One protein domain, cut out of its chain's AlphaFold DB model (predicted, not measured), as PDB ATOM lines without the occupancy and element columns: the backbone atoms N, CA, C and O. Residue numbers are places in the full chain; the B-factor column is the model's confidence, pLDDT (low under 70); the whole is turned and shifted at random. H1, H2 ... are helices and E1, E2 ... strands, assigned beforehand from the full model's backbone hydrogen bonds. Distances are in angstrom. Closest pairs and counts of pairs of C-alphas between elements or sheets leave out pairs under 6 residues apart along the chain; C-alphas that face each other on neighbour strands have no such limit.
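This is residues 15 to 107, 129 to 191 and 230 to 258 of the 364 residues of an uncharacterized protein of Exophiala aquamarina CBS 119918 (UniProt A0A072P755). A twisted four-stranded sheet, E5 E4 E3 E9, makes a wall, with a three-stranded sheet, E1 E7 E6, beyond one end and two helices that touch steeply, H1 and H3, beyond the other; the strand pair E2 and E8 lies between the two larger sheets. Residues 230 to 238 of H4 stick out, and so do residues 23 to 28 of a link. The printed part has 185 residues with four named helices and nine named strands, in the order E1 E2 E3 E4 H1 H2 E5 E6 E7 E8 H3 H4 E9, mixed in class. The four-stranded sheet is antiparallel, the three-stranded one mixed, the pair parallel. The whole is only just loose, close to compact, with a radius of gyration of the C-alphas of 19.4 A and spans of 64 by 50 by 31 A.

Begin at E1, residues 15 to 17, parallel to E7, residues 160 to 165, with N 16 and O 161 at 2.8 A. E7 forms a hairpin with E6, residues 152 to 157; see N 155 and O 162, 2.9 A. E7 runs on into E8, residues 168 to 171, at 79 degrees. E8 is parallel to E2, residues 32 to 35, with N 35 and O 170 at 2.8 A. Next, E3, residues 56 to 60, and E4, residues 65 to 71, form a hairpin, with N 58 and O 67 at 2.8 A. Antiparallel to E4 is the edge strand E5, residues 134 to 140; see N 68 and O 137, 2.8 A. The other edge strand, E9, residues 249 to 252, is antiparallel to E3, with N 59 and O 249 at 2.9 A. H1, residues 80 to 92, touches H3, residues 177 to 191, at Ala 89 and Glu 182, their closest C-alphas, 5.1 A apart; the tilt of 68 degrees is steep, only just, and they run the same way. H2, residues 94 to 97, is close to H3 but not clearly touching, the closest C-alphas, Thr 95 and Ala 181, being 7.5 A apart. H4, residues 230 to 245, touches no helix. H1, H3 and H4 have every O i to N i+4 pair within hydrogen-bond range; H2 is too short for one.

Find C-alpha 15, where E1 begins, at (501.698, 406.319, 423.354). E4 and E5 each run 19.9 A, H1 18.0 A, H3 21.1 A and H4 22.0 A. E9 ends at C-alpha 252, (489.172, 382.169, 405.104).

The farthest C-alphas, Asn 159 and Gln 191, are 67.7 A apart. Residues 108 to 128 and 192 to 229 are cut out, with C-alpha gaps of 25.0 A and 32.9 A. The links E1 to E2, E2 to E3 and E5 to E6 are long. Mean pLDDT of the printed part is 82.4; residues 20 to 28, 38, 94 to 107, 129 and 230 to 233 are under 70.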
ATOM      1  N   VAL A  15     501.903 406.689 424.759       89.25
ATOM      2  CA  VAL A  15     501.698 406.319 423.354       89.25
ATOM      3  C   VAL A  15     502.795 405.361 422.914       89.25
ATOM      4  O   VAL A  15     503.982 405.696 422.930       89.25
ATOM      5  N   TYR A  16     502.384 404.179 422.474       87.38
ATOM      6  CA  TYR A  16     503.241 403.140 421.931       87.38
ATOM      7  C   TYR A  16     503.002 402.986 420.434       87.38
ATOM      8  O   TYR A  16     501.872 403.091 419.968       87.38
ATOM      9  N   LEU A  17     504.063 402.698 419.687       84.44
ATOM     10  CA  LEU A  17     503.981 402.332 418.278       84.44
ATOM     11  C   LEU A  17     504.229 400.827 418.170       84.44
ATOM     12  O   LEU A  17     505.263 400.353 418.639       84.44
ATOM     13  N   THR A  18     503.290 400.085 417.590       81.50
ATOM     14  CA  THR A  18     503.521 398.682 417.238       81.50
ATOM     15  C   THR A  18     504.306 398.618 415.933       81.50
ATOM     16  O   THR A  18     504.177 399.496 415.074       81.50
ATOM     17  N   GLU A  19     505.122 397.582 415.763       72.38
ATOM     18  CA  GLU A  19     505.763 397.346 414.471       72.38
ATOM     19  C   GLU A  19     504.700 397.090 413.389       72.38
ATOM     20  O   GLU A  19     503.643 396.524 413.689       72.38
ATOM     21  N   PRO A  20     504.937 397.532 412.140       64.50
ATOM     22  CA  PRO A  20     504.077 397.151 411.033       64.50
ATOM     23  C   PRO A  20     504.087 395.629 410.891       64.50
ATOM     24  O   PRO A  20     505.144 395.001 410.875       64.50
ATOM     25  N   LEU A  21     502.904 395.029 410.766       62.38
ATOM     26  CA  LEU A  21     502.756 393.570 410.700       62.38
ATOM     27  C   LEU A  21     503.551 392.952 409.538       62.38
ATOM     28  O   LEU A  21     504.002 391.814 409.638       62.38
ATOM     29  N   SER A  22     503.790 393.740 408.486       55.56
ATOM     30  CA  SER A  22     504.502 393.345 407.277       55.56
ATOM     31  C   SER A  22     506.034 393.430 407.354       55.56
ATOM     32  O   SER A  22     506.688 393.079 406.373       55.56
ATOM     33  N   SER A  23     506.639 393.976 408.423       51.56
ATOM     34  CA  SER A  23     508.104 394.177 408.480       51.56
ATOM     35  C   SER A  23     508.890 392.990 409.018       51.56
ATOM     36  O   SER A  23     510.111 392.960 408.876       51.56
ATOM     37  N   ASN A  24     508.223 392.021 409.640       52.59
ATOM     38  CA  ASN A  24     508.882 390.798 410.073       52.59
ATOM     39  C   ASN A  24     509.007 389.868 408.863       52.59
ATOM     40  O   ASN A  24     507.995 389.420 408.341       52.59
ATOM     41  N   GLU A  25     510.231 389.558 408.417       50.41
ATOM     42  CA  GLU A  25     510.486 388.729 407.218       50.41
ATOM     43  C   GLU A  25     509.827 387.330 407.256       50.41
ATOM     44  O   GLU A  25     509.748 386.655 406.232       50.41
ATOM     45  N   SER A  26     509.322 386.893 408.416       51.72
ATOM     46  CA  SER A  26     508.563 385.652 408.601       51.72
ATOM     47  C   SER A  26     507.035 385.810 408.578       51.72
ATOM     48  O   SER A  26     506.338 384.804 408.474       51.72
ATOM     49  N   ASN A  27     506.500 387.031 408.686       54.88
ATOM     50  CA  ASN A  27     505.069 387.306 408.814       54.88
ATOM     51  C   ASN A  27     504.581 388.167 407.640       54.88
ATOM     52  O   ASN A  27     504.911 389.342 407.523       54.88
ATOM     53  N   THR A  28     503.740 387.591 406.782       64.88
ATOM     54  CA  THR A  28     503.096 388.286 405.650       64.88
ATOM     55  C   THR A  28     501.801 389.003 406.047       64.88
ATOM     56  O   THR A  28     501.036 389.430 405.180       64.88
ATOM     57  N   SER A  29     501.542 389.130 407.351       74.69
ATOM     58  CA  SER A  29     500.322 389.719 407.901       74.69
ATOM     59  C   SER A  29     500.213 391.200 407.529       74.69
ATOM     60  O   SER A  29     501.187 391.948 407.606       74.69
ATOM     61  N   ARG A  30     499.014 391.624 407.122       84.69
ATOM     62  CA  ARG A  30     498.696 393.005 406.733       84.69
ATOM     63  C   ARG A  30     497.441 393.470 407.457       84.69
ATOM     64  O   ARG A  30     496.519 392.682 407.656       84.69
ATOM     65  N   LEU A  31     497.389 394.748 407.814       88.19
ATOM     66  CA  LEU A  31     496.255 395.384 408.470       88.19
ATOM     67  C   LEU A  31     495.503 396.283 407.485       88.19
ATOM     68  O   LEU A  31     495.998 397.331 407.059       88.19
ATOM     69  N   PHE A  32     494.273 395.894 407.154       90.69
ATOM     70  CA  PHE A  32     493.404 396.645 406.251       90.69
ATOM     71  C   PHE A  32     492.202 397.240 406.982       90.69
ATOM     72  O   PHE A  32     491.591 396.595 407.830       90.69
ATOM     73  N   LEU A  33     491.812 398.457 406.596       92.19
ATOM     74  CA  LEU A  33     490.552 399.067 407.015       92.19
ATOM     75  C   LEU A  33     489.524 398.961 405.887       92.19
ATOM     76  O   LEU A  33     489.604 399.696 404.900       92.19
ATOM     77  N   LEU A  34     488.538 398.078 406.048       93.06
ATOM     78  CA  LEU A  34     487.432 397.921 405.102       93.06
ATOM     79  C   LEU A  34     486.285 398.876 405.467       93.06
ATOM     80  O   LEU A  34     485.668 398.757 406.523       93.06
ATOM     81  N   GLN A  35     485.991 399.836 404.592       92.25
ATOM     82  CA  GLN A  35     484.932 400.832 404.774       92.25
ATOM     83  C   GLN A  35     483.732 400.541 403.870       92.25
ATOM     84  O   GLN A  35     483.912 400.146 402.722       92.25
ATOM     85  N   TYR A  36     482.513 400.835 404.339       91.69
ATOM     86  CA  TYR A  36     481.256 400.593 403.608       91.69
ATOM     87  C   TYR A  36     480.429 401.893 403.445       91.69
ATOM     88  O   TYR A  36     479.416 402.069 404.120       91.69
ATOM     89  N   PRO A  37     480.825 402.833 402.559       81.25
ATOM     90  CA  PRO A  37     480.438 404.249 402.666       81.25
ATOM     91  C   PRO A  37     478.988 404.615 402.296       81.25
ATOM     92  O   PRO A  37     478.593 405.755 402.514       81.25
ATOM     93  N   ALA A  38     478.194 403.711 401.708       69.38
ATOM     94  CA  ALA A  38     476.861 404.062 401.184       69.38
ATOM     95  C   ALA A  38     475.757 403.010 401.394       69.38
ATOM     96  O   ALA A  38     474.577 403.341 401.325       69.38
ATOM     97  N   HIS A  39     476.110 401.747 401.649       71.88
ATOM     98  CA  HIS A  39     475.147 400.634 401.619       71.88
ATOM     99  C   HIS A  39     474.969 399.930 402.966       71.88
ATOM    100  O   HIS A  39     474.145 399.021 403.080       71.88
ATOM    101  N   ARG A  40     475.722 400.340 403.993       86.50
ATOM    102  CA  ARG A  40     475.717 399.681 405.298       86.50
ATOM    103  C   ARG A  40     475.817 400.713 406.430       86.50
ATOM    104  O   ARG A  40     476.889 401.273 406.637       86.50
ATOM    105  N   PRO A  41     474.717 401.014 407.147       88.00
ATOM    106  CA  PRO A  41     474.784 401.872 408.324       88.00
ATOM    107  C   PRO A  41     475.456 401.127 409.481       88.00
ATOM    108  O   PRO A  41     475.339 399.907 409.583       88.00
ATOM    109  N   TYR A  42     476.070 401.867 410.407       86.38
ATOM    110  CA  TYR A  42     476.697 401.294 411.607       86.38
ATOM    111  C   TYR A  42     475.740 400.404 412.426       86.38
ATOM    112  O   TYR A  42     476.146 399.384 412.964       86.38
ATOM    113  N   SER A  43     474.443 400.732 412.457       89.88
ATOM    114  CA  SER A  43     473.415 399.954 413.168       89.88
ATOM    115  C   SER A  43     473.117 398.577 412.563       89.88
ATOM    116  O   SER A  43     472.396 397.780 413.164       89.88
ATOM    117  N   LYS A  44     473.626 398.285 411.364       89.00
ATOM    118  CA  LYS A  44     473.493 396.985 410.707       89.00
ATOM    119  C   LYS A  44     474.893 396.543 410.275       89.00
ATOM    120  O   LYS A  44     475.211 396.731 409.115       89.00
ATOM    121  N   PRO A  45     475.747 395.994 411.148       90.06
ATOM    122  CA  PRO A  45     477.068 395.483 410.759       90.06
ATOM    123  C   PRO A  45     476.962 394.129 410.041       90.06
ATOM    124  O   PRO A  45     475.936 393.457 410.139       90.06
ATOM    125  N   TYR A  46     477.972 393.748 409.262       90.12
ATOM    126  CA  TYR A  46     478.098 392.386 408.722       90.12
ATOM    127  C   TYR A  46     478.702 391.497 409.810       90.12
ATOM    128  O   TYR A  46     479.876 391.656 410.111       90.12
ATOM    129  N   ASN A  47     477.890 390.650 410.444       88.69
ATOM    130  CA  ASN A  47     478.312 389.796 411.554       88.69
ATOM    131  C   ASN A  47     477.426 388.547 411.684       88.69
ATOM    132  O   ASN A  47     476.356 388.454 411.056       88.69
ATOM    133  N   ALA A  48     477.841 387.624 412.558       88.19
ATOM    134  CA  ALA A  48     477.121 386.381 412.831       88.19
ATOM    135  C   ALA A  48     475.704 386.609 413.366       88.19
ATOM    136  O   ALA A  48     474.764 385.945 412.931       88.19
ATOM    137  N   ALA A  49     475.506 387.614 414.226       87.81
ATOM    138  CA  ALA A  49     474.200 387.924 414.814       87.81
ATOM    139  C   ALA A  49     473.113 388.243 413.772       87.81
ATOM    140  O   ALA A  49     471.921 388.097 414.041       87.81
ATOM    141  N   ARG A  50     473.512 388.697 412.578       87.00
ATOM    142  CA  ARG A  50     472.600 388.994 411.470       87.00
ATOM    143  C   ARG A  50     472.598 387.925 410.383       87.00
ATOM    144  O   ARG A  50     471.965 388.172 409.368       87.00
ATOM    145  N   ASN A  51     473.275 386.787 410.550       88.50
ATOM    146  CA  ASN A  51     473.488 385.793 409.489       88.50
ATOM    147  C   ASN A  51     474.098 386.406 408.214       88.50
ATOM    148  O   ASN A  51     473.745 386.035 407.095       88.50
ATOM    149  N   GLN A  52     474.973 387.402 408.382       90.62
ATOM    150  CA  GLN A  52     475.676 388.071 407.284       90.62
ATOM    151  C   GLN A  52     477.173 388.179 407.587       90.62
ATOM    152  O   GLN A  52     477.788 389.199 407.273       90.62
ATOM    153  N   THR A  53     477.736 387.158 408.232       91.75
ATOM    154  CA  THR A  53     479.187 387.011 408.378       91.75
ATOM    155  C   THR A  53     479.788 386.815 406.996       91.75
ATOM    156  O   THR A  53     479.301 385.955 406.259       91.75
ATOM    157  N   PRO A  54     480.803 387.598 406.609       92.75
ATOM    158  CA  PRO A  54     481.527 387.330 405.380       92.75
ATOM    159  C   PRO A  54     482.056 385.892 405.350       92.75
ATOM    160  O   PRO A  54     482.476 385.361 406.371       92.75
ATOM    161  N   SER A  55     481.994 385.247 404.190       89.75
ATOM    162  CA  SER A  55     482.393 383.843 404.038       89.75
ATOM    163  C   SER A  55     483.831 383.689 403.559       89.75
ATOM    164  O   SER A  55     484.516 382.742 403.922       89.75
ATOM    165  N   SER A  56     484.273 384.600 402.699       90.25
ATOM    166  CA  SER A  56     485.578 384.532 402.052       90.25
ATOM    167  C   SER A  56     486.058 385.927 401.691       90.25
ATOM    168  O   SER A  56     485.269 386.803 401.317       90.25
ATOM    169  N   LEU A  57     487.371 386.118 401.782       92.31
ATOM    170  CA  LEU A  57     488.060 387.287 401.258       92.31
ATOM    171  C   LEU A  57     488.991 386.838 400.136       92.31
ATOM    172  O   LEU A  57     489.737 385.877 400.271       92.31
ATOM    173  N   ARG A  58     488.941 387.541 399.012       91.12
ATOM    174  CA  ARG A  58     489.751 387.286 397.828       91.12
ATOM    175  C   ARG A  58     490.590 388.526 397.565       91.12
ATOM    176  O   ARG A  58     490.051 389.627 397.452       91.12
ATOM    177  N   LEU A  59     491.904 388.365 397.497       90.62
ATOM    178  CA  LEU A  59     492.856 389.456 397.322       90.62
ATOM    179  C   LEU A  59     493.687 389.221 396.065       90.62
ATOM    180  O   LEU A  59     494.232 388.150 395.853       90.62
ATOM    181  N   LYS A  60     493.827 390.251 395.244       90.00
ATOM    182  CA  LYS A  60     494.837 390.308 394.197       90.00
ATOM    183  C   LYS A  60     496.006 391.147 394.685       90.00
ATOM    184  O   LYS A  60     495.916 392.377 394.723       90.00
ATOM    185  N   SER A  61     497.078 390.487 395.106       85.56
ATOM    186  CA  SER A  61     498.184 391.128 395.822       85.56
ATOM    187  C   SER A  61     498.936 392.186 395.002       85.56
ATOM    188  O   SER A  61     499.388 393.175 395.581       85.56
ATOM    189  N   ASN A  62     499.057 392.025 393.678       84.88
ATOM    190  CA  ASN A  62     499.810 392.962 392.832       84.88
ATOM    191  C   ASN A  62     498.946 394.124 392.333       84.88
ATOM    192  O   ASN A  62     499.372 395.278 392.310       84.88
ATOM    193  N   SER A  63     497.720 393.819 391.919       85.38
ATOM    194  CA  SER A  63     496.776 394.779 391.345       85.38
ATOM    195  C   SER A  63     495.916 395.489 392.397       85.38
ATOM    196  O   SER A  63     495.294 396.513 392.097       85.38
ATOM    197  N   GLY A  64     495.913 394.979 393.631       88.12
ATOM    198  CA  GLY A  64     495.279 395.589 394.795       88.12
ATOM    199  C   GLY A  64     493.760 395.439 394.831       88.12
ATOM    200  O   GLY A  64     493.095 396.260 395.456       88.12
ATOM    201  N   PHE A  65     493.179 394.455 394.145       90.44
ATOM    202  CA  PHE A  65     491.733 394.213 394.207       90.44
ATOM    203  C   PHE A  65     491.390 393.357 395.418       90.44
ATOM    204  O   PHE A  65     492.020 392.332 395.646       90.44
ATOM    205  N   VAL A  66     490.383 393.775 396.177       92.25
ATOM    206  CA  VAL A  66     489.873 393.037 397.334       92.25
ATOM    207  C   VAL A  66     488.400 392.777 397.105       92.25
ATOM    208  O   VAL A  66     487.636 393.715 396.879       92.25
ATOM    209  N   GLU A  67     487.998 391.521 397.183       92.62
ATOM    210  CA  GLU A  67     486.607 391.097 397.155       92.62
ATOM    211  C   GLU A  67     486.275 390.350 398.440       92.62
ATOM    212  O   GLU A  67     487.064 389.560 398.941       92.62
ATOM    213  N   VAL A  68     485.099 390.621 398.987       93.31
ATOM    214  CA  VAL A  68     484.573 389.972 400.182       93.31
ATOM    215  C   VAL A  68     483.186 389.464 399.845       93.31
ATOM    216  O   VAL A  68     482.320 390.243 399.441       93.31
ATOM    217  N   ASP A  69     482.974 388.164 400.001       93.19
ATOM    218  CA  ASP A  69     481.675 387.554 399.760       93.19
ATOM    219  C   ASP A  69     480.864 387.544 401.053       93.19
ATOM    220  O   ASP A  69     481.321 387.089 402.100       93.19
ATOM    221  N   VAL A  70     479.647 388.080 400.982       92.88
ATOM    222  CA  VAL A  70     478.740 388.212 402.121       92.88
ATOM    223  C   VAL A  70     477.425 387.489 401.824       92.88
ATOM    224  O   VAL A  70     476.822 387.732 400.776       92.88
ATOM    225  N   PRO A  71     476.921 386.643 402.734       92.69
ATOM    226  CA  PRO A  71     475.623 386.000 402.588       92.69
ATOM    227  C   PRO A  71     474.457 386.996 402.491       92.69
ATOM    228  O   PRO A  71     474.358 387.995 403.220       92.69
ATOM    229  N   ILE A  72     473.532 386.693 401.586       91.31
ATOM    230  CA  ILE A  72     472.253 387.379 401.428       91.31
ATOM    231  C   ILE A  72     471.238 386.707 402.354       91.31
ATOM    232  O   ILE A  72     471.155 385.484 402.434       91.31
ATOM    233  N   LEU A  73     470.422 387.514 403.030       90.56
ATOM    234  CA  LEU A  73     469.316 387.014 403.838       90.56
ATOM    235  C   LEU A  73     468.255 386.383 402.932       90.56
ATOM    236  O   LEU A  73     467.559 387.088 402.211       90.56
ATOM    237  N   LEU A  74     468.132 385.057 402.973       89.44
ATOM    238  CA  LEU A  74     467.173 384.316 402.142       89.44
ATOM    239  C   LEU A  74     465.748 384.338 402.707       89.44
ATOM    240  O   LEU A  74     464.781 384.196 401.965       89.44
ATOM    241  N   HIS A  75     465.610 384.511 404.022       85.56
ATOM    242  CA  HIS A  75     464.315 384.458 404.707       85.56
ATOM    243  C   HIS A  75     463.561 385.792 404.687       85.56
ATOM    244  O   HIS A  75     462.343 385.811 404.845       85.56
ATOM    245  N   GLU A  76     464.265 386.905 404.474       85.00
ATOM    246  CA  GLU A  76     463.702 388.251 404.527       85.00
ATOM    247  C   GLU A  76     464.052 389.013 403.252       85.00
ATOM    248  O   GLU A  76     465.216 389.121 402.881       85.00
ATOM    249  N   HIS A  77     463.042 389.584 402.591       87.06
ATOM    250  CA  HIS A  77     463.220 390.453 401.420       87.06
ATOM    251  C   HIS A  77     463.937 389.807 400.216       87.06
ATOM    252  O   HIS A  77     464.426 390.517 399.336       87.06
ATOM    253  N   TYR A  78     463.951 388.473 400.136       92.62
ATOM    254  CA  TYR A  78     464.527 387.727 399.023       92.62
ATOM    255  C   TYR A  78     463.469 387.339 397.985       92.62
ATOM    256  O   TYR A  78     462.416 386.794 398.317       92.62
ATOM    257  N   ASN A  79     463.758 387.582 396.706       93.00
ATOM    258  CA  ASN A  79     462.930 387.101 395.605       93.00
ATOM    259  C   ASN A  79     463.520 385.798 395.054       93.00
ATOM    260  O   ASN A  79     464.528 385.829 394.347       93.00
ATOM    261  N   ALA A  80     462.858 384.674 395.336       90.94
ATOM    262  CA  ALA A  80     463.300 383.349 394.908       90.94
ATOM    263  C   ALA A  80     463.442 383.218 393.381       90.94
ATOM    264  O   ALA A  80     464.436 382.675 392.912       90.94
ATOM    265  N   ALA A  81     462.511 383.779 392.601       90.94
ATOM    266  CA  ALA A  81     462.552 383.696 391.139       90.94
ATOM    267  C   ALA A  81     463.737 384.478 390.547       90.94
ATOM    268  O   ALA A  81     464.400 384.015 389.619       90.94
ATOM    269  N   ALA A  82     464.038 385.658 391.100       91.06
ATOM    270  CA  ALA A  82     465.235 386.409 390.718       91.06
ATOM    271  C   ALA A  82     466.513 385.683 391.171       91.06
ATOM    272  O   ALA A  82     467.483 385.608 390.421       91.06
ATOM    273  N   GLY A  83     466.489 385.113 392.376       90.94
ATOM    274  CA  GLY A  83     467.566 384.313 392.942       90.94
ATOM    275  C   GLY A  83     467.955 383.117 392.081       90.94
ATOM    276  O   GLY A  83     469.138 382.912 391.823       90.94
ATOM    277  N   GLU A  84     466.972 382.367 391.590       90.94
ATOM    278  CA  GLU A  84     467.175 381.238 390.681       90.94
ATOM    279  C   GLU A  84     467.719 381.702 389.324       90.94
ATOM    280  O   GLU A  84     468.706 381.157 388.832       90.94
ATOM    281  N   LYS A  85     467.138 382.763 388.743       90.56
ATOM    282  CA  LYS A  85     467.586 383.339 387.466       90.56
ATOM    283  C   LYS A  85     469.067 383.733 387.508       90.56
ATOM    284  O   LYS A  85     469.839 383.346 386.632       90.56
ATOM    285  N   TYR A  86     469.460 384.499 388.523       90.88
ATOM    286  CA  TYR A  86     470.830 384.985 388.684       90.88
ATOM    287  C   TYR A  86     471.793 383.903 389.174       90.88
ATOM    288  O   TYR A  86     472.959 383.894 388.782       90.88
ATOM    289  N   GLY A  87     471.313 382.978 390.002       89.44
ATOM    290  CA  GLY A  87     472.079 381.830 390.471       89.44
ATOM    291  C   GLY A  87     472.457 380.887 389.328       89.44
ATOM    292  O   GLY A  87     473.636 380.579 389.138       89.44
ATOM    293  N   LYS A  88     471.482 380.560 388.469       88.38
ATOM    294  CA  LYS A  88     471.716 379.871 387.196       88.38
ATOM    295  C   LYS A  88     472.716 380.629 386.331       88.38
ATOM    296  O   LYS A  88     473.667 380.029 385.834       88.38
ATOM    297  N   ALA A  89     472.544 381.948 386.197       87.50
ATOM    298  CA  ALA A  89     473.436 382.743 385.367       87.50
ATOM    299  C   ALA A  89     474.898 382.680 385.837       87.50
ATOM    300  O   ALA A  89     475.814 382.460 385.048       87.50
ATOM    301  N   MET A  90     475.115 382.795 387.146       85.94
ATOM    302  CA  MET A  90     476.438 382.701 387.759       85.94
ATOM    303  C   MET A  90     477.059 381.304 387.665       85.94
ATOM    304  O   MET A  90     478.282 381.203 387.622       85.94
ATOM    305  N   SER A  91     476.245 380.246 387.657       84.25
ATOM    306  CA  SER A  91     476.708 378.860 387.536       84.25
ATOM    307  C   SER A  91     477.074 378.488 386.094       84.25
ATOM    308  O   SER A  91     478.084 377.821 385.877       84.25
ATOM    309  N   GLU A  92     476.306 378.951 385.103       82.44
ATOM    310  CA  GLU A  92     476.554 378.673 383.678       82.44
ATOM    311  C   GLU A  92     477.608 379.600 383.042       82.44
ATOM    312  O   GLU A  92     478.150 379.285 381.978       82.44
ATOM    313  N   SER A  93     477.880 380.756 383.652       76.50
ATOM    314  CA  SER A  93     478.815 381.752 383.127       76.50
ATOM    315  C   SER A  93     480.246 381.217 383.033       76.50
ATOM    316  O   SER A  93     480.814 380.690 383.996       76.50
ATOM    317  N   ARG A  94     480.869 381.395 381.858       63.50
ATOM    318  CA  ARG A  94     482.228 380.911 381.576       63.50
ATOM    319  C   ARG A  94     483.267 381.703 382.356       63.50
ATOM    320  O   ARG A  94     484.337 381.166 382.637       63.50
ATOM    321  N   THR A  95     482.956 382.948 382.712       63.12
ATOM    322  CA  THR A  95     483.869 383.835 383.433       63.12
ATOM    323  C   THR A  95     484.329 383.213 384.755       63.12
ATOM    324  O   THR A  95     485.523 383.232 385.024       63.12
ATOM    325  N   LYS A  96     483.463 382.517 385.511       57.69
ATOM    326  CA  LYS A  96     483.890 381.764 386.712       57.69
ATOM    327  C   LYS A  96     484.730 380.527 386.395       57.69
ATOM    328  O   LYS A  96     485.773 380.324 387.006       57.69
ATOM    329  N   HIS A  97     484.297 379.713 385.432       51.16
ATOM    330  CA  HIS A  97     484.945 378.430 385.112       51.16
ATOM    331  C   HIS A  97     486.322 378.576 384.458       51.16
ATOM    332  O   HIS A  97     487.156 377.684 384.564       51.16
ATOM    333  N   ALA A  98     486.576 379.698 383.784       51.47
ATOM    334  CA  ALA A  98     487.853 379.985 383.137       51.47
ATOM    335  C   ALA A  98     488.844 380.755 384.034       51.47
ATOM    336  O   ALA A  98     489.868 381.213 383.528       51.47
ATOM    337  N   GLY A  99     488.539 380.947 385.327       52.94
ATOM    338  CA  GLY A  99     489.344 381.793 386.220       52.94
ATOM    339  C   GLY A  99     489.316 383.279 385.837       52.94
ATOM    340  O   GLY A  99     490.220 384.037 386.182       52.94
ATOM    341  N   GLY A 100     488.297 383.692 385.081       57.28
ATOM    342  CA  GLY A 100     488.056 385.078 384.716       57.28
ATOM    343  C   GLY A 100     487.436 385.864 385.870       57.28
ATOM    344  O   GLY A 100     486.691 385.348 386.698       57.28
ATOM    345  N   THR A 101     487.741 387.153 385.920       61.28
ATOM    346  CA  THR A 101     487.119 388.101 386.850       61.28
ATOM    347  C   THR A 101     485.952 388.795 386.184       61.28
ATOM    348  O   THR A 101     486.107 389.273 385.066       61.28
ATOM    349  N   TYR A 102     484.827 388.939 386.872       64.88
ATOM    350  CA  TYR A 102     483.770 389.859 386.445       64.88
ATOM    351  C   TYR A 102     484.192 391.326 386.659       64.88
ATOM    352  O   TYR A 102     485.160 391.611 387.366       64.88
ATOM    353  N   GLY A 103     483.481 392.278 386.049       65.25
ATOM    354  CA  GLY A 103     483.821 393.702 386.125       65.25
ATOM    355  C   GLY A 103     484.939 394.143 385.165       65.25
ATOM    356  O   GLY A 103     485.056 393.641 384.048       65.25
ATOM    357  N   LEU A 104     485.759 395.120 385.582       58.22
ATOM    358  CA  LEU A 104     486.687 395.869 384.708       58.22
ATOM    359  C   LEU A 104     487.651 394.995 383.885       58.22
ATOM    360  O   LEU A 104     488.034 395.390 382.787       58.22
ATOM    361  N   ALA A 105     488.024 393.818 384.389       50.22
ATOM    362  CA  ALA A 105     488.912 392.879 383.700       50.22
ATOM    363  C   ALA A 105     488.174 391.744 382.954       50.22
ATOM    364  O   ALA A 105     488.792 391.035 382.162       50.22
ATOM    365  N   GLY A 106     486.859 391.590 383.143       52.28
ATOM    366  CA  GLY A 106     486.058 390.525 382.523       52.28
ATOM    367  C   GLY A 106     485.771 390.728 381.041       52.28
ATOM    368  O   GLY A 106     485.681 389.765 380.285       52.28
ATOM    369  N   GLY A 107     485.732 391.980 380.583       50.00
ATOM    370  CA  GLY A 107     485.500 392.311 379.172       50.00
ATOM    371  C   GLY A 107     486.685 392.038 378.235       50.00
ATOM    372  O   GLY A 107     486.568 392.281 377.036       50.00
ATOM    373  N   TRP A 129     469.372 374.534 390.060       62.75
ATOM    374  CA  TRP A 129     470.474 375.493 389.978       62.75
ATOM    375  C   TRP A 129     470.637 376.204 391.327       62.75
ATOM    376  O   TRP A 129     469.624 376.558 391.949       62.75
ATOM    377  N   PRO A 130     471.876 376.414 391.810       78.56
ATOM    378  CA  PRO A 130     472.080 377.066 393.090       78.56
ATOM    379  C   PRO A 130     471.504 378.477 393.003       78.56
ATOM    380  O   PRO A 130     471.875 379.252 392.124       78.56
ATOM    381  N   ILE A 131     470.572 378.804 393.898       87.81
ATOM    382  CA  ILE A 131     470.028 380.160 394.014       87.81
ATOM    383  C   ILE A 131     471.152 381.140 394.385       87.81
ATOM    384  O   ILE A 131     472.155 380.759 394.988       87.81
ATOM    385  N   LEU A 132     471.009 382.419 394.039       90.06
ATOM    386  CA  LEU A 132     471.990 383.439 394.413       90.06
ATOM    387  C   LEU A 132     471.953 383.692 395.931       90.06
ATOM    388  O   LEU A 132     471.069 384.400 396.411       90.06
ATOM    389  N   GLN A 133     472.903 383.129 396.677       90.56
ATOM    390  CA  GLN A 133     472.956 383.236 398.145       90.56
ATOM    391  C   GLN A 133     474.004 384.223 398.654       90.56
ATOM    392  O   GLN A 133     473.980 384.578 399.827       90.56
ATOM    393  N   THR A 134     474.920 384.670 397.798       91.44
ATOM    394  CA  THR A 134     476.045 385.521 398.189       91.44
ATOM    395  C   THR A 134     476.087 386.798 397.361       91.44
ATOM    396  O   THR A 134     475.772 386.821 396.170       91.44
ATOM    397  N   GLN A 135     476.465 387.884 398.024       91.06
ATOM    398  CA  GLN A 135     476.723 389.187 397.443       91.06
ATOM    399  C   GLN A 135     478.207 389.502 397.602       91.06
ATOM    400  O   GLN A 135     478.721 389.533 398.716       91.06
ATOM    401  N   THR A 136     478.878 389.801 396.495       91.62
ATOM    402  CA  THR A 136     480.281 390.214 396.512       91.62
ATOM    403  C   THR A 136     480.386 391.722 396.729       91.62
ATOM    404  O   THR A 136     479.739 392.520 396.044       91.62
ATOM    405  N   LEU A 137     481.211 392.126 397.687       92.44
ATOM    406  CA  LEU A 137     481.625 393.503 397.916       92.44
ATOM    407  C   LEU A 137     483.068 393.633 397.441       92.44
ATOM    408  O   LEU A 137     483.927 392.892 397.888       92.44
ATOM    409  N   GLY A 138     483.336 394.570 396.542       91.75
ATOM    410  CA  GLY A 138     484.651 394.771 395.943       91.75
ATOM    411  C   GLY A 138     485.199 396.157 396.242       91.75
ATOM    412  O   GLY A 138     484.446 397.135 396.280       91.75
ATOM    413  N   GLY A 139     486.510 396.244 396.411       91.12
ATOM    414  CA  GLY A 139     487.252 397.479 396.604       91.12
ATOM    415  C   GLY A 139     488.641 397.404 395.977       91.12
ATOM    416  O   GLY A 139     489.111 396.341 395.571       91.12
ATOM    417  N   LYS A 140     489.298 398.561 395.877       90.75
ATOM    418  CA  LYS A 140     490.666 398.682 395.368       90.75
ATOM    419  C   LYS A 140     491.557 399.318 396.426       90.75
ATOM    420  O   LYS A 140     491.231 400.385 396.945       90.75
ATOM    421  N   ILE A 141     492.683 398.674 396.704       90.38
ATOM    422  CA  ILE A 141     493.782 399.204 397.501       90.38
ATOM    423  C   ILE A 141     494.467 400.294 396.680       90.38
ATOM    424  O   ILE A 141     494.915 400.074 395.552       90.38
ATOM    425  N   VAL A 142     494.525 401.493 397.246       84.31
ATOM    426  CA  VAL A 142     495.270 402.607 396.663       84.31
ATOM    427  C   VAL A 142     496.700 402.518 397.173       84.31
ATOM    428  O   VAL A 142     496.924 402.525 398.381       84.31
ATOM    429  N   ALA A 143     497.660 402.418 396.254       80.50
ATOM    430  CA  ALA A 143     499.069 402.431 396.617       80.50
ATOM    431  C   ALA A 143     499.415 403.780 397.276       80.50
ATOM    432  O   ALA A 143     499.107 404.824 396.690       80.50
ATOM    433  N   PRO A 144     500.038 403.779 398.466       78.25
ATOM    434  CA  PRO A 144     500.336 405.008 399.184       78.25
ATOM    435  C   PRO A 144     501.346 405.842 398.396       78.25
ATOM    436  O   PRO A 144     502.460 405.407 398.102       78.25
ATOM    437  N   THR A 145     500.961 407.067 398.054       80.06
ATOM    438  CA  THR A 145     501.862 408.056 397.463       80.06
ATOM    439  C   THR A 145     502.557 408.825 398.584       80.06
ATOM    440  O   THR A 145     501.987 409.040 399.645       80.06
ATOM    441  N   ALA A 146     503.769 409.338 398.352       73.88
ATOM    442  CA  ALA A 146     504.529 410.113 399.348       73.88
ATOM    443  C   ALA A 146     503.812 411.373 399.893       73.88
ATOM    444  O   ALA A 146     504.316 412.023 400.807       73.88
ATOM    445  N   ARG A 147     502.676 411.759 399.301       74.19
ATOM    446  CA  ARG A 147     501.840 412.894 399.713       74.19
ATOM    447  C   ARG A 147     500.593 412.473 400.488       74.19
ATOM    448  O   ARG A 147     499.903 413.347 401.008       74.19
ATOM    449  N   ASP A 148     500.298 411.179 400.531       79.75
ATOM    450  CA  ASP A 148     499.099 410.662 401.167       79.75
ATOM    451  C   ASP A 148     499.296 410.589 402.687       79.75
ATOM    452  O   ASP A 148     500.414 410.363 403.167       79.75
ATOM    453  N   PRO A 149     498.230 410.811 403.472       82.19
ATOM    454  CA  PRO A 149     498.300 410.670 404.917       82.19
ATOM    455  C   PRO A 149     498.589 409.216 405.304       82.19
ATOM    456  O   PRO A 149     498.053 408.277 404.716       82.19
ATOM    457  N   ILE A 150     499.409 409.043 406.339       84.06
ATOM    458  CA  ILE A 150     499.635 407.740 406.967       84.06
ATOM    459  C   ILE A 150     498.495 407.506 407.953       84.06
ATOM    460  O   ILE A 150     498.311 408.284 408.891       84.06
ATOM    461  N   TYR A 151     497.736 406.436 407.741       88.19
ATOM    462  CA  TYR A 151     496.669 406.038 408.648       88.19
ATOM    463  C   TYR A 151     497.221 405.100 409.723       88.19
ATOM    464  O   TYR A 151     497.967 404.166 409.431       88.19
ATOM    465  N   LEU A 152     496.849 405.360 410.974       89.50
ATOM    466  CA  LEU A 152     497.211 404.548 412.132       89.50
ATOM    467  C   LEU A 152     495.923 404.137 412.851       89.50
ATOM    468  O   LEU A 152     495.024 404.961 413.035       89.50
ATOM    469  N   LEU A 153     495.841 402.880 413.271       90.19
ATOM    470  CA  LEU A 153     494.794 402.365 414.141       90.19
ATOM    471  C   LEU A 153     495.234 402.530 415.598       90.19
ATOM    472  O   LEU A 153     496.304 402.064 415.978       90.19
ATOM    473  N   GLY A 154     494.428 403.228 416.399       90.00
ATOM    474  CA  GLY A 154     494.702 403.462 417.815       90.00
ATOM    475  C   GLY A 154     493.846 402.574 418.708       90.00
ATOM    476  O   GLY A 154     492.636 402.779 418.785       90.00
ATOM    477  N   CYS A 155     494.463 401.627 419.413       89.06
ATOM    478  CA  CYS A 155     493.804 400.864 420.469       89.06
ATOM    479  C   CYS A 155     494.043 401.544 421.824       89.06
ATOM    480  O   CYS A 155     495.189 401.718 422.243       89.06
ATOM    481  N   PHE A 156     492.964 401.939 422.505       89.31
ATOM    482  CA  PHE A 156     493.025 402.580 423.818       89.31
ATOM    483  C   PHE A 156     492.776 401.562 424.934       89.31
ATOM    484  O   PHE A 156     491.721 400.928 424.980       89.31
ATOM    485  N   ARG A 157     493.722 401.430 425.869       84.00
ATOM    486  CA  ARG A 157     493.618 400.491 426.991       84.00
ATOM    487  C   ARG A 157     494.322 401.030 428.232       84.00
ATOM    488  O   ARG A 157     495.502 401.333 428.177       84.00
ATOM    489  N   HIS A 158     493.619 401.087 429.366       81.19
ATOM    490  CA  HIS A 158     494.183 401.414 430.691       81.19
ATOM    491  C   HIS A 158     495.198 402.575 430.679       81.19
ATOM    492  O   HIS A 158     496.305 402.439 431.192       81.19
ATOM    493  N   ASN A 159     494.810 403.717 430.100       83.94
ATOM    494  CA  ASN A 159     495.637 404.929 430.031       83.94
ATOM    495  C   ASN A 159     496.846 404.851 429.066       83.94
ATOM    496  O   ASN A 159     497.754 405.680 429.131       83.94
ATOM    497  N   GLN A 160     496.837 403.877 428.155       88.06
ATOM    498  CA  GLN A 160     497.839 403.671 427.112       88.06
ATOM    499  C   GLN A 160     497.164 403.632 425.736       88.06
ATOM    500  O   GLN A 160     496.043 403.135 425.590       88.06
ATOM    501  N   ILE A 161     497.852 404.155 424.724       90.19
ATOM    502  CA  ILE A 161     497.433 404.119 423.322       90.19
ATOM    503  C   ILE A 161     498.467 403.319 422.544       90.19
ATOM    504  O   ILE A 161     499.633 403.701 422.493       90.19
ATOM    505  N   HIS A 162     498.037 402.241 421.899       89.25
ATOM    506  CA  HIS A 162     498.859 401.500 420.949       89.25
ATOM    507  C   HIS A 162     498.471 401.918 419.533       89.25
ATOM    508  O   HIS A 162     497.314 401.779 419.143       89.25
ATOM    509  N   LEU A 163     499.427 402.472 418.792       89.25
ATOM    510  CA  LEU A 163     499.269 402.892 417.407       89.25
ATOM    511  C   LEU A 163     499.860 401.830 416.485       89.25
ATOM    512  O   LEU A 163     501.058 401.558 416.550       89.25
ATOM    513  N   SER A 164     499.033 401.289 415.600       88.88
ATOM    514  CA  SER A 164     499.433 400.324 414.578       88.88
ATOM    515  C   SER A 164     499.259 400.932 413.191       88.88
ATOM    516  O   SER A 164     498.183 401.458 412.901       88.88
ATOM    517  N   PRO A 165     500.277 400.913 412.318       87.44
ATOM    518  CA  PRO A 165     500.122 401.428 410.964       87.44
ATOM    519  C   PRO A 165     499.159 400.569 410.147       87.44
ATOM    520  O   PRO A 165     499.194 399.344 410.214       87.44
ATOM    521  N   LEU A 166     498.292 401.234 409.383       88.69
ATOM    522  CA  LEU A 166     497.411 400.586 408.417       88.69
ATOM    523  C   LEU A 166     498.133 400.451 407.079       88.69
ATOM    524  O   LEU A 166     498.652 401.436 406.555       88.69
ATOM    525  N   ASP A 167     498.108 399.252 406.504       87.56
ATOM    526  CA  ASP A 167     498.687 398.989 405.184       87.56
ATOM    527  C   ASP A 167     497.823 399.585 404.071       87.56
ATOM    528  O   ASP A 167     498.333 400.126 403.089       87.56
ATOM    529  N   ALA A 168     496.498 399.498 404.219       88.56
ATOM    530  CA  ALA A 168     495.563 400.045 403.250       88.56
ATOM    531  C   ALA A 168     494.204 400.392 403.861       88.56
ATOM    532  O   ALA A 168     493.704 399.728 404.771       88.56
ATOM    533  N   VAL A 169     493.564 401.403 403.275       91.50
ATOM    534  CA  VAL A 169     492.147 401.709 403.482       91.50
ATOM    535  C   VAL A 169     491.407 401.363 402.196       91.50
ATOM    536  O   VAL A 169     491.744 401.871 401.127       91.50
ATOM    537  N   VAL A 170     490.401 400.499 402.295       92.50
ATOM    538  CA  VAL A 170     489.661 399.983 401.142       92.50
ATOM    539  C   VAL A 170     488.201 400.382 401.260       92.50
ATOM    540  O   VAL A 170     487.522 400.056 402.231       92.50
ATOM    541  N   GLN A 171     487.695 401.084 400.248       92.50
ATOM    542  CA  GLN A 171     486.271 401.383 400.143       92.50
ATOM    543  C   GLN A 171     485.555 400.255 399.409       92.50
ATOM    544  O   GLN A 171     485.710 400.088 398.199       92.50
ATOM    545  N   MET A 172     484.743 399.514 400.149       91.94
ATOM    546  CA  MET A 172     483.978 398.382 399.654       91.94
ATOM    547  C   MET A 172     482.670 398.853 399.021       91.94
ATOM    548  O   MET A 172     481.922 399.661 399.586       91.94
ATOM    549  N   ARG A 173     482.377 398.326 397.831       91.44
ATOM    550  CA  ARG A 173     481.155 398.601 397.070       91.44
ATOM    551  C   ARG A 173     480.532 397.299 396.568       91.44
ATOM    552  O   ARG A 173     481.275 396.408 396.166       91.44
ATOM    553  N   PRO A 174     479.195 397.183 396.538       91.50
ATOM    554  CA  PRO A 174     478.519 396.055 395.908       91.50
ATOM    555  C   PRO A 174     478.965 395.841 394.462       91.50
ATOM    556  O   PRO A 174     478.881 396.762 393.651       91.50
ATOM    557  N   GLN A 175     479.404 394.624 394.149       89.31
ATOM    558  CA  GLN A 175     479.696 394.189 392.789       89.31
ATOM    559  C   GLN A 175     478.519 393.383 392.243       89.31
ATOM    560  O   GLN A 175     477.942 392.536 392.927       89.31
ATOM    561  N   LEU A 176     478.144 393.655 390.994       89.31
ATOM    562  CA  LEU A 176     476.957 393.086 390.353       89.31
ATOM    563  C   LEU A 176     477.327 391.980 389.360       89.31
ATOM    564  O   LEU A 176     476.812 391.928 388.249       89.31
ATOM    565  N   HIS A 177     478.195 391.060 389.780       88.50
ATOM    566  CA  HIS A 177     478.708 389.973 388.937       88.50
ATOM    567  C   HIS A 177     477.615 389.105 388.304       88.50
ATOM    568  O   HIS A 177     477.777 388.592 387.202       88.50
ATOM    569  N   HIS A 178     476.479 388.957 388.986       87.88
ATOM    570  CA  HIS A 178     475.346 388.197 388.472       87.88
ATOM    571  C   HIS A 178     474.670 388.849 387.258       87.88
ATOM    572  O   HIS A 178     474.091 388.136 386.444       87.88
ATOM    573  N   ILE A 179     474.742 390.177 387.126       89.44
ATOM    574  CA  ILE A 179     474.222 390.896 385.958       89.44
ATOM    575  C   ILE A 179     475.163 390.678 384.774       89.44
ATOM    576  O   ILE A 179     474.698 390.314 383.697       89.44
ATOM    577  N   ASP A 180     476.472 390.807 385.001       86.50
ATOM    578  CA  ASP A 180     477.495 390.533 383.985       86.50
ATOM    579  C   ASP A 180     477.371 389.090 383.457       86.50
ATOM    580  O   ASP A 180     477.394 388.847 382.251       86.50
ATOM    581  N   ALA A 181     477.164 388.128 384.363       87.00
ATOM    582  CA  ALA A 181     476.929 386.726 384.025       87.00
ATOM    583  C   ALA A 181     475.635 386.515 383.215       87.00
ATOM    584  O   ALA A 181     475.611 385.721 382.273       87.00
ATOM    585  N   GLU A 182     474.549 387.220 383.556       88.38
ATOM    586  CA  GLU A 182     473.302 387.153 382.787       88.38
ATOM    587  C   GLU A 182     473.492 387.700 381.364       88.38
ATOM    588  O   GLU A 182     473.029 387.088 380.396       88.38
ATOM    589  N   GLU A 183     474.199 388.823 381.224       86.75
ATOM    590  CA  GLU A 183     474.503 389.417 379.923       86.75
ATOM    591  C   GLU A 183     475.353 388.473 379.062       86.75
ATOM    592  O   GLU A 183     475.020 388.252 377.894       86.75
ATOM    593  N   GLU A 184     476.392 387.851 379.633       83.62
ATOM    594  CA  GLU A 184     477.239 386.868 378.940       83.62
ATOM    595  C   GLU A 184     476.401 385.716 378.358       83.62
ATOM    596  O   GLU A 184     476.535 385.349 377.183       83.62
ATOM    597  N   LEU A 185     475.476 385.165 379.148       84.00
ATOM    598  CA  LEU A 185     474.596 384.085 378.698       84.00
ATOM    599  C   LEU A 185     473.583 384.544 377.650       84.00
ATOM    600  O   LEU A 185     473.289 383.796 376.710       84.00
ATOM    601  N   GLY A 186     473.062 385.766 377.777       84.62
ATOM    602  CA  GLY A 186     472.202 386.383 376.770       84.62
ATOM    603  C   GLY A 186     472.920 386.535 375.428       84.62
ATOM    604  O   GLY A 186     472.384 386.148 374.384       84.62
ATOM    605  N   GLN A 187     474.171 387.003 375.453       82.12
ATOM    606  CA  GLN A 187     475.011 387.103 374.263       82.12
ATOM    607  C   GLN A 187     475.283 385.722 373.660       82.12
ATOM    608  O   GLN A 187     475.035 385.531 372.468       82.12
ATOM    609  N   LYS A 188     475.675 384.726 374.466       79.25
ATOM    610  CA  LYS A 188     475.888 383.342 374.005       79.25
ATOM    611  C   LYS A 188     474.638 382.755 373.337       79.25
ATOM    612  O   LYS A 188     474.744 382.137 372.279       79.25
ATOM    613  N   ARG A 189     473.451 382.981 373.911       81.44
ATOM    614  CA  ARG A 189     472.165 382.518 373.356       81.44
ATOM    615  C   ARG A 189     471.795 383.233 372.052       81.44
ATOM    616  O   ARG A 189     471.260 382.620 371.128       81.44
ATOM    617  N   SER A 190     472.091 384.528 371.947       78.56
ATOM    618  CA  SER A 190     471.878 385.272 370.700       78.56
ATOM    619  C   SER A 190     472.842 384.825 369.591       78.56
ATOM    620  O   SER A 190     472.419 384.631 368.457       78.56
ATOM    621  N   GLN A 191     474.103 384.541 369.924       74.06
ATOM    622  CA  GLN A 191     475.098 384.034 368.977       74.06
ATOM    623  C   GLN A 191     474.793 382.604 368.511       74.06
ATOM    624  O   GLN A 191     474.961 382.304 367.328       74.06
ATOM    625  N   ASP A 230     498.277 408.100 373.364       55.91
ATOM    626  CA  ASP A 230     498.524 406.662 373.272       55.91
ATOM    627  C   ASP A 230     499.236 406.136 374.517       55.91
ATOM    628  O   ASP A 230     498.984 405.008 374.929       55.91
ATOM    629  N   ARG A 231     500.034 406.967 375.203       61.03
ATOM    630  CA  ARG A 231     500.653 406.594 376.488       61.03
ATOM    631  C   ARG A 231     499.619 406.294 377.574       61.03
ATOM    632  O   ARG A 231     499.722 405.260 378.222       61.03
ATOM    633  N   SER A 232     498.588 407.128 377.722       58.88
ATOM    634  CA  SER A 232     497.526 406.903 378.719       58.88
ATOM    635  C   SER A 232     496.636 405.698 378.376       58.88
ATOM    636  O   SER A 232     496.227 404.946 379.264       58.88
ATOM    637  N   LEU A 233     496.359 405.465 377.088       63.91
ATOM    638  CA  LEU A 233     495.654 404.257 376.645       63.91
ATOM    639  C   LEU A 233     496.500 402.996 376.873       63.91
ATOM    640  O   LEU A 233     495.966 401.970 377.289       63.91
ATOM    641  N   ASN A 234     497.816 403.084 376.672       75.31
ATOM    642  CA  ASN A 234     498.748 401.994 376.932       75.31
ATOM    643  C   ASN A 234     498.891 401.710 378.439       75.31
ATOM    644  O   ASN A 234     498.933 400.551 378.834       75.31
ATOM    645  N   GLU A 235     498.869 402.735 379.297       77.81
ATOM    646  CA  GLU A 235     498.855 402.571 380.759       77.81
ATOM    647  C   GLU A 235     497.587 401.871 381.255       77.81
ATOM    648  O   GLU A 235     497.682 400.917 382.026       77.81
ATOM    649  N   ASN A 236     496.406 402.280 380.780       77.19
ATOM    650  CA  ASN A 236     495.155 401.599 381.126       77.19
ATOM    651  C   ASN A 236     495.131 400.159 380.593       77.19
ATOM    652  O   ASN A 236     494.759 399.240 381.320       77.19
ATOM    653  N   ALA A 237     495.576 399.933 379.353       80.50
ATOM    654  CA  ALA A 237     495.669 398.591 378.780       80.50
ATOM    655  C   ALA A 237     496.673 397.707 379.537       80.50
ATOM    656  O   ALA A 237     496.423 396.519 379.735       80.50
ATOM    657  N   LYS A 238     497.796 398.275 379.986       81.75
ATOM    658  CA  LYS A 238     498.763 397.588 380.843       81.75
ATOM    659  C   LYS A 238     498.146 397.251 382.197       81.75
ATOM    660  O   LYS A 238     498.222 396.099 382.593       81.75
ATOM    661  N   MET A 239     497.463 398.197 382.844       79.62
ATOM    662  CA  MET A 239     496.772 397.946 384.111       79.62
ATOM    663  C   MET A 239     495.748 396.815 383.974       79.62
ATOM    664  O   MET A 239     495.699 395.940 384.829       79.62
ATOM    665  N   LEU A 240     494.969 396.780 382.889       80.44
ATOM    666  CA  LEU A 240     494.026 395.687 382.632       80.44
ATOM    667  C   LEU A 240     494.727 394.334 382.455       80.44
ATOM    668  O   LEU A 240     494.240 393.333 382.977       80.44
ATOM    669  N   ARG A 241     495.877 394.294 381.770       80.06
ATOM    670  CA  ARG A 241     496.681 393.064 381.668       80.06
ATOM    671  C   ARG A 241     497.251 392.638 383.011       80.06
ATOM    672  O   ARG A 241     497.177 391.459 383.328       80.06
ATOM    673  N   ASP A 242     497.784 393.574 383.787       81.12
ATOM    674  CA  ASP A 242     498.348 393.288 385.104       81.12
ATOM    675  C   ASP A 242     497.253 392.721 386.023       81.12
ATOM    676  O   ASP A 242     497.462 391.695 386.659       81.12
ATOM    677  N   ILE A 243     496.040 393.290 385.993       81.94
ATOM    678  CA  ILE A 243     494.869 392.747 386.704       81.94
ATOM    679  C   ILE A 243     494.516 391.340 386.218       81.94
ATOM    680  O   ILE A 243     494.114 390.506 387.022       81.94
ATOM    681  N   GLN A 244     494.612 391.071 384.916       77.56
ATOM    682  CA  GLN A 244     494.254 389.773 384.345       77.56
ATOM    683  C   GLN A 244     495.274 388.677 384.683       77.56
ATOM    684  O   GLN A 244     494.883 387.533 384.893       77.56
ATOM    685  N   VAL A 245     496.563 389.016 384.701       81.62
ATOM    686  CA  VAL A 245     497.652 388.082 385.030       81.62
ATOM    687  C   VAL A 245     497.715 387.815 386.532       81.62
ATOM    688  O   VAL A 245     498.110 386.725 386.940       81.62
ATOM    689  N   ASP A 246     497.322 388.792 387.349       84.44
ATOM    690  CA  ASP A 246     497.313 388.661 388.799       84.44
ATOM    691  C   ASP A 246     496.249 387.659 389.263       84.44
ATOM    692  O   ASP A 246     495.079 387.719 388.859       84.44
ATOM    693  N   TYR A 247     496.670 386.730 390.112       85.62
ATOM    694  CA  TYR A 247     495.836 385.648 390.612       85.62
ATOM    695  C   TYR A 247     495.110 386.076 391.891       85.62
ATOM    696  O   TYR A 247     495.468 387.064 392.531       85.62
ATOM    697  N   TRP A 248     494.042 385.357 392.226       86.94
ATOM    698  CA  TRP A 248     493.329 385.566 393.480       86.94
ATOM    699  C   TRP A 248     493.963 384.724 394.583       86.94
ATOM    700  O   TRP A 248     494.016 383.501 394.470       86.94
ATOM    701  N   ASP A 249     494.403 385.391 395.642       89.12
ATOM    702  CA  ASP A 249     494.689 384.805 396.945       89.12
ATOM    703  C   ASP A 249     493.361 384.668 397.702       89.12
ATOM    704  O   ASP A 249     492.690 385.665 397.986       89.12
ATOM    705  N   GLU A 250     492.942 383.436 397.990       90.19
ATOM    706  CA  GLU A 250     491.736 383.169 398.775       90.19
ATOM    707  C   GLU A 250     492.085 383.048 400.261       90.19
ATOM    708  O   GLU A 250     493.007 382.330 400.648       90.19
ATOM    709  N   HIS A 251     491.323 383.751 401.092       90.25
ATOM    710  CA  HIS A 251     491.468 383.783 402.536       90.25
ATOM    711  C   HIS A 251     490.155 383.376 403.204       90.25
ATOM    712  O   HIS A 251     489.072 383.853 402.839       90.25
ATOM    713  N   GLU A 252     490.270 382.507 404.206       91.00
ATOM    714  CA  GLU A 252     489.172 382.169 405.104       91.00
ATOM    715  C   GLU A 252     488.850 383.365 406.006       91.00
ATOM    716  O   GLU A 252     489.744 384.098 406.439       91.00
ATOM    717  N   TRP A 253     487.559 383.581 406.251       90.19
ATOM    718  CA  TRP A 253     487.098 384.653 407.118       90.19
ATOM    719  C   TRP A 253     486.858 384.133 408.534       90.19
ATOM    720  O   TRP A 253     486.082 383.203 408.729       90.19
ATOM    721  N   ILE A 254     487.482 384.786 409.513       91.31
ATOM    722  CA  ILE A 254     487.268 384.555 410.946       91.31
ATOM    723  C   ILE A 254     486.538 385.787 411.492       91.31
ATOM    724  O   ILE A 254     486.967 386.917 411.237       91.31
ATOM    725  N   ASP A 255     485.409 385.590 412.178       88.94
ATOM    726  CA  ASP A 255     484.559 386.696 412.637       88.94
ATOM    727  C   ASP A 255     485.120 387.360 413.901       88.94
ATOM    728  O   ASP A 255     485.934 386.790 414.626       88.94
ATOM    729  N   GLU A 256     484.651 388.572 414.211       86.19
ATOM    730  CA  GLU A 256     485.106 389.324 415.394       86.19
ATOM    731  C   GLU A 256     484.806 388.615 416.728       86.19
ATOM    732  O   GLU A 256     485.459 388.865 417.747       86.19
ATOM    733  N   GLU A 257     483.813 387.724 416.730       86.44
ATOM    734  CA  GLU A 257     483.389 386.998 417.922       86.44
ATOM    735  C   GLU A 257     484.230 385.756 418.222       86.44
ATOM    736  O   GLU A 257     484.243 385.303 419.377       86.44
ATOM    737  N   ASP A 258     484.966 385.249 417.234       89.75
ATOM    738  CA  ASP A 258     485.773 384.042 417.369       89.75
ATOM    739  C   ASP A 258     486.962 384.255 418.322       89.75
ATOM    740  O   ASP A 258     487.516 385.353 418.464       89.75
TER     741      ASP A 258